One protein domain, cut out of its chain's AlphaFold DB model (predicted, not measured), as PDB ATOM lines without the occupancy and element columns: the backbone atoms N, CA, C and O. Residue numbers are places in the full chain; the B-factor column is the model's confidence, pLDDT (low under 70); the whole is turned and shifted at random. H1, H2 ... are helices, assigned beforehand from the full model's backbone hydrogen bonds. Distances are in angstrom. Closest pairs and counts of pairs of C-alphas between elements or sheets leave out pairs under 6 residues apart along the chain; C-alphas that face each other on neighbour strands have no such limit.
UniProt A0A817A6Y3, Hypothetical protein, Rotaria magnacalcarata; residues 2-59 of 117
ATOM      1  N   ARG A   2     199.639 145.783 134.233       44.25
ATOM      2  CA  ARG A   2     200.272 144.487 133.852       44.25
ATOM      3  C   ARG A   2     199.722 143.887 132.550       44.25
ATOM      4  O   ARG A   2     200.320 142.976 131.998       44.25
ATOM      5  N   ILE A   3     198.582 144.399 132.094       51.16
ATOM      6  CA  ILE A   3     197.825 143.876 130.951       51.16
ATOM      7  C   ILE A   3     198.339 144.497 129.639       51.16
ATOM      8  O   ILE A   3     198.349 143.845 128.604       51.16
ATOM      9  N   ASP A   4     198.888 145.710 129.704       44.19
ATOM     10  CA  ASP A   4     199.246 146.517 128.529       44.19
ATOM     11  C   ASP A   4     200.607 146.121 127.912       44.19
ATOM     12  O   ASP A   4     200.904 146.468 126.775       44.19
ATOM     13  N   VAL A   5     201.427 145.339 128.632       55.03
ATOM     14  CA  VAL A   5     202.724 144.811 128.148       55.03
ATOM     15  C   VAL A   5     202.552 143.504 127.355       55.03
ATOM     16  O   VAL A   5     203.438 143.107 126.601       55.03
ATOM     17  N   ALA A   6     201.402 142.835 127.476       51.88
ATOM     18  CA  ALA A   6     201.159 141.533 126.853       51.88
ATOM     19  C   ALA A   6     200.892 141.604 125.337       51.88
ATOM     20  O   ALA A   6     200.913 140.577 124.667       51.88
ATOM     21  N   TYR A   7     200.653 142.796 124.780       49.31
ATOM     22  CA  TYR A   7     200.085 142.925 123.435       49.31
ATOM     23  C   TYR A   7     201.066 142.639 122.276       49.31
ATOM     24  O   TYR A   7     200.624 142.487 121.146       49.31
ATOM     25  N   ASN A   8     202.375 142.485 122.533       58.59
ATOM     26  CA  ASN A   8     203.384 142.207 121.492       58.59
ATOM     27  C   ASN A   8     204.261 140.965 121.763       58.59
ATOM     28  O   ASN A   8     205.307 140.800 121.135       58.59
ATOM     29  N   VAL A   9     203.878 140.088 122.697       63.31
ATOM     30  CA  VAL A   9     204.650 138.871 123.006       63.31
ATOM     31  C   VAL A   9     204.139 137.715 122.146       63.31
ATOM     32  O   VAL A   9     202.975 137.330 122.228       63.31
ATOM     33  N   THR A  10     205.006 137.152 121.305       71.81
ATOM     34  CA  THR A  10     204.679 135.965 120.503       71.81
ATOM     35  C   THR A  10     204.374 134.773 121.418       71.81
ATOM     36  O   THR A  10     204.946 134.627 122.500       71.81
ATOM     37  N   THR A  11     203.490 133.869 120.986       74.38
ATOM     38  CA  THR A  11     203.111 132.657 121.744       74.38
ATOM     39  C   THR A  11     204.314 131.800 122.156       74.38
ATOM     40  O   THR A  11     204.280 131.126 123.185       74.38
ATOM     41  N   THR A  12     205.411 131.855 121.401       77.00
ATOM     42  CA  THR A  12     206.676 131.179 121.712       77.00
ATOM     43  C   THR A  12     207.433 131.808 122.880       77.00
ATOM     44  O   THR A  12     207.942 131.075 123.728       77.00
ATOM     45  N   GLU A  13     207.489 133.137 122.970       80.25
ATOM     46  CA  GLU A  13     208.117 133.841 124.095       80.25
ATOM     47  C   GLU A  13     207.291 133.696 125.379       80.25
ATOM     48  O   GLU A  13     207.851 133.495 126.458       80.25
ATOM     49  N   LEU A  14     205.961 133.670 125.258       84.44
ATOM     50  CA  LEU A  14     205.067 133.406 126.386       84.44
ATOM     51  C   LEU A  14     205.297 132.003 126.980       84.44
ATOM     52  O   LEU A  14     205.398 131.841 128.193       84.44
ATOM     53  N   ASN A  15     205.458 130.987 126.125       84.19
ATOM     54  CA  ASN A  15     205.741 129.617 126.562       84.19
ATOM     55  C   ASN A  15     207.102 129.492 127.258       84.19
ATOM     56  O   ASN A  15     207.222 128.782 128.260       84.19
ATOM     57  N   LYS A  16     208.128 130.193 126.756       84.69
ATOM     58  CA  LYS A  16     209.441 130.257 127.415       84.69
ATOM     59  C   LYS A  16     209.326 130.899 128.793       84.69
ATOM     60  O   LYS A  16     209.864 130.346 129.749       84.69
ATOM     61  N   LEU A  17     208.597 132.010 128.906       87.44
ATOM     62  CA  LEU A  17     208.377 132.696 130.176       87.44
ATOM     63  C   LEU A  17     207.700 131.774 131.200       87.44
ATOM     64  O   LEU A  17     208.239 131.581 132.288       87.44
ATOM     65  N   CYS A  18     206.598 131.118 130.826       88.19
ATOM     66  CA  CYS A  18     205.899 130.172 131.700       88.19
ATOM     67  C   CYS A  18     206.803 129.010 132.152       88.19
ATOM     68  O   CYS A  18     206.775 128.609 133.317       88.19
ATOM     69  N   ALA A  19     207.634 128.473 131.251       87.38
ATOM     70  CA  ALA A  19     208.576 127.405 131.585       87.38
ATOM     71  C   ALA A  19     209.661 127.873 132.570       87.38
ATOM     72  O   ALA A  19     210.012 127.139 133.497       87.38
ATOM     73  N   VAL A  20     210.174 129.094 132.392       89.38
ATOM     74  CA  VAL A  20     211.151 129.718 133.297       89.38
ATOM     75  C   VAL A  20     210.538 129.949 134.677       89.38
ATOM     76  O   VAL A  20     211.138 129.562 135.680       89.38
ATOM     77  N   GLU A  21     209.336 130.524 134.744       88.69
ATOM     78  CA  GLU A  21     208.631 130.778 136.003       88.69
ATOM     79  C   GLU A  21     208.354 129.476 136.764       88.69
ATOM     80  O   GLU A  21     208.723 129.350 137.935       88.69
ATOM     81  N   GLY A  22     207.788 128.469 136.090       89.75
ATOM     82  CA  GLY A  22     207.488 127.176 136.706       89.75
ATOM     83  C   GLY A  22     208.738 126.475 137.238       89.75
ATOM     84  O   GLY A  22     208.743 125.942 138.350       89.75
ATOM     85  N   ALA A  23     209.836 126.523 136.485       89.12
ATOM     86  CA  ALA A  23     211.078 125.892 136.896       89.12
ATOM     87  C   ALA A  23     211.817 126.675 138.006       89.12
ATOM     88  O   ALA A  23     212.418 126.046 138.883       89.12
ATOM     89  N   MET A  24     211.701 128.009 138.061       89.00
ATOM     90  CA  MET A  24     212.168 128.817 139.200       89.00
ATOM     91  C   MET A  24     211.396 128.494 140.484       89.00
ATOM     92  O   MET A  24     212.009 128.292 141.539       89.00
ATOM     93  N   VAL A  25     210.064 128.401 140.401       90.88
ATOM     94  CA  VAL A  25     209.208 128.027 141.539       90.88
ATOM     95  C   VAL A  25     209.565 126.625 142.028       90.88
ATOM     96  O   VAL A  25     209.820 126.428 143.218       90.88
ATOM     97  N   PHE A  26     209.682 125.664 141.112       89.81
ATOM     98  CA  PHE A  26     210.066 124.297 141.448       89.81
ATOM     99  C   PHE A  26     211.439 124.226 142.131       89.81
ATOM    100  O   PHE A  26     211.567 123.610 143.191       89.81
ATOM    101  N   ASN A  27     212.459 124.884 141.569       88.81
ATOM    102  CA  ASN A  27     213.806 124.900 142.143       88.81
ATOM    103  C   ASN A  27     213.824 125.540 143.540       88.81
ATOM    104  O   ASN A  27     214.519 125.051 144.433       88.81
ATOM    105  N   THR A  28     213.023 126.586 143.753       88.69
ATOM    106  CA  THR A  28     212.884 127.232 145.064       88.69
ATOM    107  C   THR A  28     212.318 126.258 146.094       88.69
ATOM    108  O   THR A  28     212.941 126.034 147.130       88.69
ATOM    109  N   VAL A  29     211.195 125.607 145.784       89.81
ATOM    110  CA  VAL A  29     210.522 124.674 146.704       89.81
ATOM    111  C   VAL A  29     211.375 123.433 146.986       89.81
ATOM    112  O   VAL A  29     211.485 122.991 148.132       89.81
ATOM    113  N   LYS A  30     211.995 122.850 145.956       87.62
ATOM    114  CA  LYS A  30     212.739 121.591 146.099       87.62
ATOM    115  C   LYS A  30     214.158 121.766 146.610       87.62
ATOM    116  O   LYS A  30     214.626 120.904 147.349       87.62
ATOM    117  N   HIS A  31     214.853 122.813 146.184       83.81
ATOM    118  CA  HIS A  31     216.304 122.878 146.315       83.81
ATOM    119  C   HIS A  31     216.781 124.062 147.162       83.81
ATOM    120  O   HIS A  31     217.869 123.973 147.721       83.81
ATOM    121  N   SER A  32     216.011 125.143 147.349       85.69
ATOM    122  CA  SER A  32     216.471 126.376 148.027       85.69
ATOM    123  C   SER A  32     216.514 126.309 149.567       85.69
ATOM    124  O   SER A  32     216.110 127.244 150.250       85.69
ATOM    125  N   HIS A  33     217.048 125.218 150.121       85.50
ATOM    126  CA  HIS A  33     217.155 124.981 151.571       85.50
ATOM    127  C   HIS A  33     218.551 125.253 152.149       85.50
ATOM    128  O   HIS A  33     218.780 125.069 153.340       85.50
ATOM    129  N   SER A  34     219.526 125.649 151.324       85.56
ATOM    130  CA  SER A  34     220.893 125.913 151.785       85.56
ATOM    131  C   SER A  34     221.609 126.941 150.912       85.56
ATOM    132  O   SER A  34     221.274 127.141 149.749       85.56
ATOM    133  N   TYR A  35     222.686 127.542 151.419       83.75
ATOM    134  CA  TYR A  35     223.536 128.405 150.587       83.75
ATOM    135  C   TYR A  35     224.198 127.631 149.436       83.75
ATOM    136  O   TYR A  35     224.502 128.193 148.388       83.75
ATOM    137  N   ILE A  36     224.412 126.321 149.600       81.31
ATOM    138  CA  ILE A  36     225.006 125.469 148.563       81.31
ATOM    139  C   ILE A  36     224.069 125.362 147.359       81.31
ATOM    140  O   ILE A  36     224.543 125.362 146.222       81.31
ATOM    141  N   SER A  37     222.755 125.341 147.579       83.56
ATOM    142  CA  SER A  37     221.798 125.222 146.484       83.56
ATOM    143  C   SER A  37     221.654 126.479 145.633       83.56
ATOM    144  O   SER A  37     221.252 126.370 144.477       83.56
ATOM    145  N   HIS A  38     222.086 127.646 146.122       83.88
ATOM    146  CA  HIS A  38     222.194 128.845 145.286       83.88
ATOM    147  C   HIS A  38     223.174 128.655 144.117       83.88
ATOM    148  O   HIS A  38     222.950 129.186 143.032       83.88
ATOM    149  N   ALA A  39     224.195 127.797 144.250       84.00
ATOM    150  CA  ALA A  39     225.057 127.450 143.117       84.00
ATOM    151  C   ALA A  39     224.284 126.749 141.979       84.00
ATOM    152  O   ALA A  39     224.613 126.922 140.804       84.00
ATOM    153  N   CYS A  40     223.248 125.975 142.315       85.31
ATOM    154  CA  CYS A  40     222.341 125.339 141.358       85.31
ATOM    155  C   CYS A  40     221.459 126.392 140.680       85.31
ATOM    156  O   CYS A  40     221.351 126.407 139.454       85.31
ATOM    157  N   THR A  41     220.900 127.311 141.471       87.69
ATOM    158  CA  THR A  41     220.072 128.423 140.990       87.69
ATOM    159  C   THR A  41     220.830 129.302 139.995       87.69
ATOM    160  O   THR A  41     220.297 129.619 138.938       87.69
ATOM    161  N   ILE A  42     222.105 129.614 140.242       87.62
ATOM    162  CA  ILE A  42     222.922 130.388 139.291       87.62
ATOM    163  C   ILE A  42     223.131 129.656 137.961       87.62
ATOM    164  O   ILE A  42     223.073 130.283 136.902       87.62
ATOM    165  N   LYS A  43     223.344 128.333 137.975       87.75
ATOM    166  CA  LYS A  43     223.440 127.544 136.729       87.75
ATOM    167  C   LYS A  43     222.145 127.627 135.922       87.75
ATOM    168  O   LYS A  43     222.188 127.731 134.699       87.75
ATOM    169  N   ILE A  44     221.015 127.598 136.619       88.62
ATOM    170  CA  ILE A  44     219.683 127.707 136.037       88.62
ATOM    171  C   ILE A  44     219.449 129.118 135.460       88.62
ATOM    172  O   ILE A  44     219.064 129.242 134.301       88.62
ATOM    173  N   ILE A  45     219.790 130.178 136.198       87.81
ATOM    174  CA  ILE A  45     219.680 131.579 135.748       87.81
ATOM    175  C   ILE A  45     220.501 131.828 134.476       87.81
ATOM    176  O   ILE A  45     220.003 132.441 133.534       87.81
ATOM    177  N   LYS A  46     221.728 131.296 134.396       89.31
ATOM    178  CA  LYS A  46     222.559 131.379 133.178       89.31
ATOM    179  C   LYS A  46     221.919 130.697 131.968       89.31
ATOM    180  O   LYS A  46     222.190 131.095 130.839       89.31
ATOM    181  N   LYS A  47     221.095 129.674 132.202       87.81
ATOM    182  CA  LYS A  47     220.375 128.938 131.160       87.81
ATOM    183  C   LYS A  47     219.095 129.653 130.720       87.81
ATOM    184  O   LYS A  47     218.734 129.543 129.555       87.81
ATOM    185  N   TYR A  48     218.433 130.378 131.622       86.19
ATOM    186  CA  TYR A  48     217.242 131.173 131.299       86.19
ATOM    187  C   TYR A  48     217.561 132.480 130.590       86.19
ATOM    188  O   TYR A  48     216.798 132.897 129.728       86.19
ATOM    189  N   PHE A  49     218.696 133.098 130.919       84.88
ATOM    190  CA  PHE A  49     219.110 134.377 130.344       84.88
ATOM    191  C   PHE A  49     220.460 134.243 129.624       84.88
ATOM    192  O   PHE A  49     221.451 134.837 130.061       84.88
ATOM    193  N   PRO A  50     220.531 133.466 128.523       81.94
ATOM    194  CA  PRO A  50     221.768 133.286 127.764       81.94
ATOM    195  C   PRO A  50     222.260 134.591 127.123       81.94
ATOM    196  O   PRO A  50     223.453 134.732 126.848       81.94
ATOM    197  N   ASP A  51     221.369 135.559 126.931       86.50
ATOM    198  CA  ASP A  51     221.665 136.828 126.263       86.50
ATOM    199  C   ASP A  51     222.213 137.876 127.243       86.50
ATOM    200  O   ASP A  51     222.893 138.825 126.855       86.50
ATOM    201  N   SER A  52     221.981 137.682 128.545       86.69
ATOM    202  CA  SER A  52     222.427 138.606 129.584       86.69
ATOM    203  C   SER A  52     223.903 138.385 129.919       86.69
ATOM    204  O   SER A  52     224.296 137.361 130.490       86.69
ATOM    205  N   SER A  53     224.735 139.384 129.621       84.88
ATOM    206  CA  SER A  53     226.135 139.430 130.067       84.88
ATOM    207  C   SER A  53     226.239 139.412 131.596       84.88
ATOM    208  O   SER A  53     227.108 138.743 132.158       84.88
ATOM    209  N   THR A  54     225.296 140.064 132.279       83.38
ATOM    210  CA  THR A  54     225.193 140.079 133.740       83.38
ATOM    211  C   THR A  54     224.972 138.678 134.296       83.38
ATOM    212  O   THR A  54     225.718 138.259 135.178       83.38
ATOM    213  N   ALA A  55     224.011 137.916 133.756       82.88
ATOM    214  CA  ALA A  55     223.715 136.563 134.234       82.88
ATOM    215  C   ALA A  55     224.923 135.619 134.098       82.88
ATOM    216  O   ALA A  55     225.211 134.836 135.009       82.88
ATOM    217  N   LYS A  56     225.686 135.726 132.999       84.00
ATOM    218  CA  LYS A  56     226.895 134.915 132.755       84.00
ATOM    219  C   LYS A  56     227.977 135.122 133.813       84.00
ATOM    220  O   LYS A  56     228.615 134.148 134.228       84.00
ATOM    221  N   ASN A  57     228.132 136.353 134.290       86.75
ATOM    222  CA  ASN A  57     229.210 136.748 135.197       86.75
ATOM    223  C   ASN A  57     228.922 136.462 136.679       86.75
ATOM    224  O   ASN A  57     229.805 136.627 137.520       86.75
ATOM    225  N   ILE A  58     227.724 135.983 137.028       83.81
ATOM    226  CA  ILE A  58     227.412 135.616 138.413       83.81
ATOM    227  C   ILE A  58     228.143 134.313 138.776       83.81
ATOM    228  O   ILE A  58     227.919 133.264 138.168       83.81
ATOM    229  N   THR A  59     229.045 134.367 139.757       79.06
ATOM    230  CA  THR A  59     229.879 133.217 140.175       79.06
ATOM    231  C   THR A  59     229.965 133.033 141.693       79.06
ATOM    232  O   THR A  59     230.085 131.908 142.167       79.06
TER     233      THR A  59
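What this domain is: This is residues 2 to 59 of the 117 residues of the protein "Hypothetical protein" of Rotaria magnacalcarata (UniProt A0A817A6Y3). A zigzag of three helices: long H1 and shorter H2 make a loose helical hairpin, and short H3 folds back beyond H2, on the side away from H1. Residues 7 to 13 stick out at the other end of H1 from the hairpin's turn. The printed part has 58 residues, with H1, H2 and H3 in that order and no named strand; the class is all helix. It is loose, with a radius of gyration of the C-alphas of 13.6 A, and spans 39 by 26 by 18 A.

Where its parts are: H1, residues 11 to 31, begins at C-alpha 11 (203.111, 132.657, 121.744) and is 29.6 A long. H2, residues 35 to 48, is 20.5 A long. H3, residues 53 to 57, ends at C-alpha 57 (229.210, 136.748, 135.197).

How they stand to each other: H1 and H2, a hairpin, only just touch, with 3 pairs of C-alphas within 8 A; the closest, His 31 and Ser 37, are 6.0 A apart. They run opposite ways at a shallow tilt of 8 degrees. H2, with residues 45 to 46 alone, only just touches H3, with 3 such pairs and only at the corner; the closest C-alphas, Lys 46 and Ala 55, are 5.4 A apart. H1 and H3 are apart. Every O i to N i+4 pair is within hydrogen-bond range in H1 and H3, and 8 of 10 in H2.

The domain as a whole: The C-alphas farthest apart, Tyr 7 and Ile 36, are 39.5 A apart. The printed part has no cut, and both links are tight. Residues 2 to 9 have pLDDT under 70.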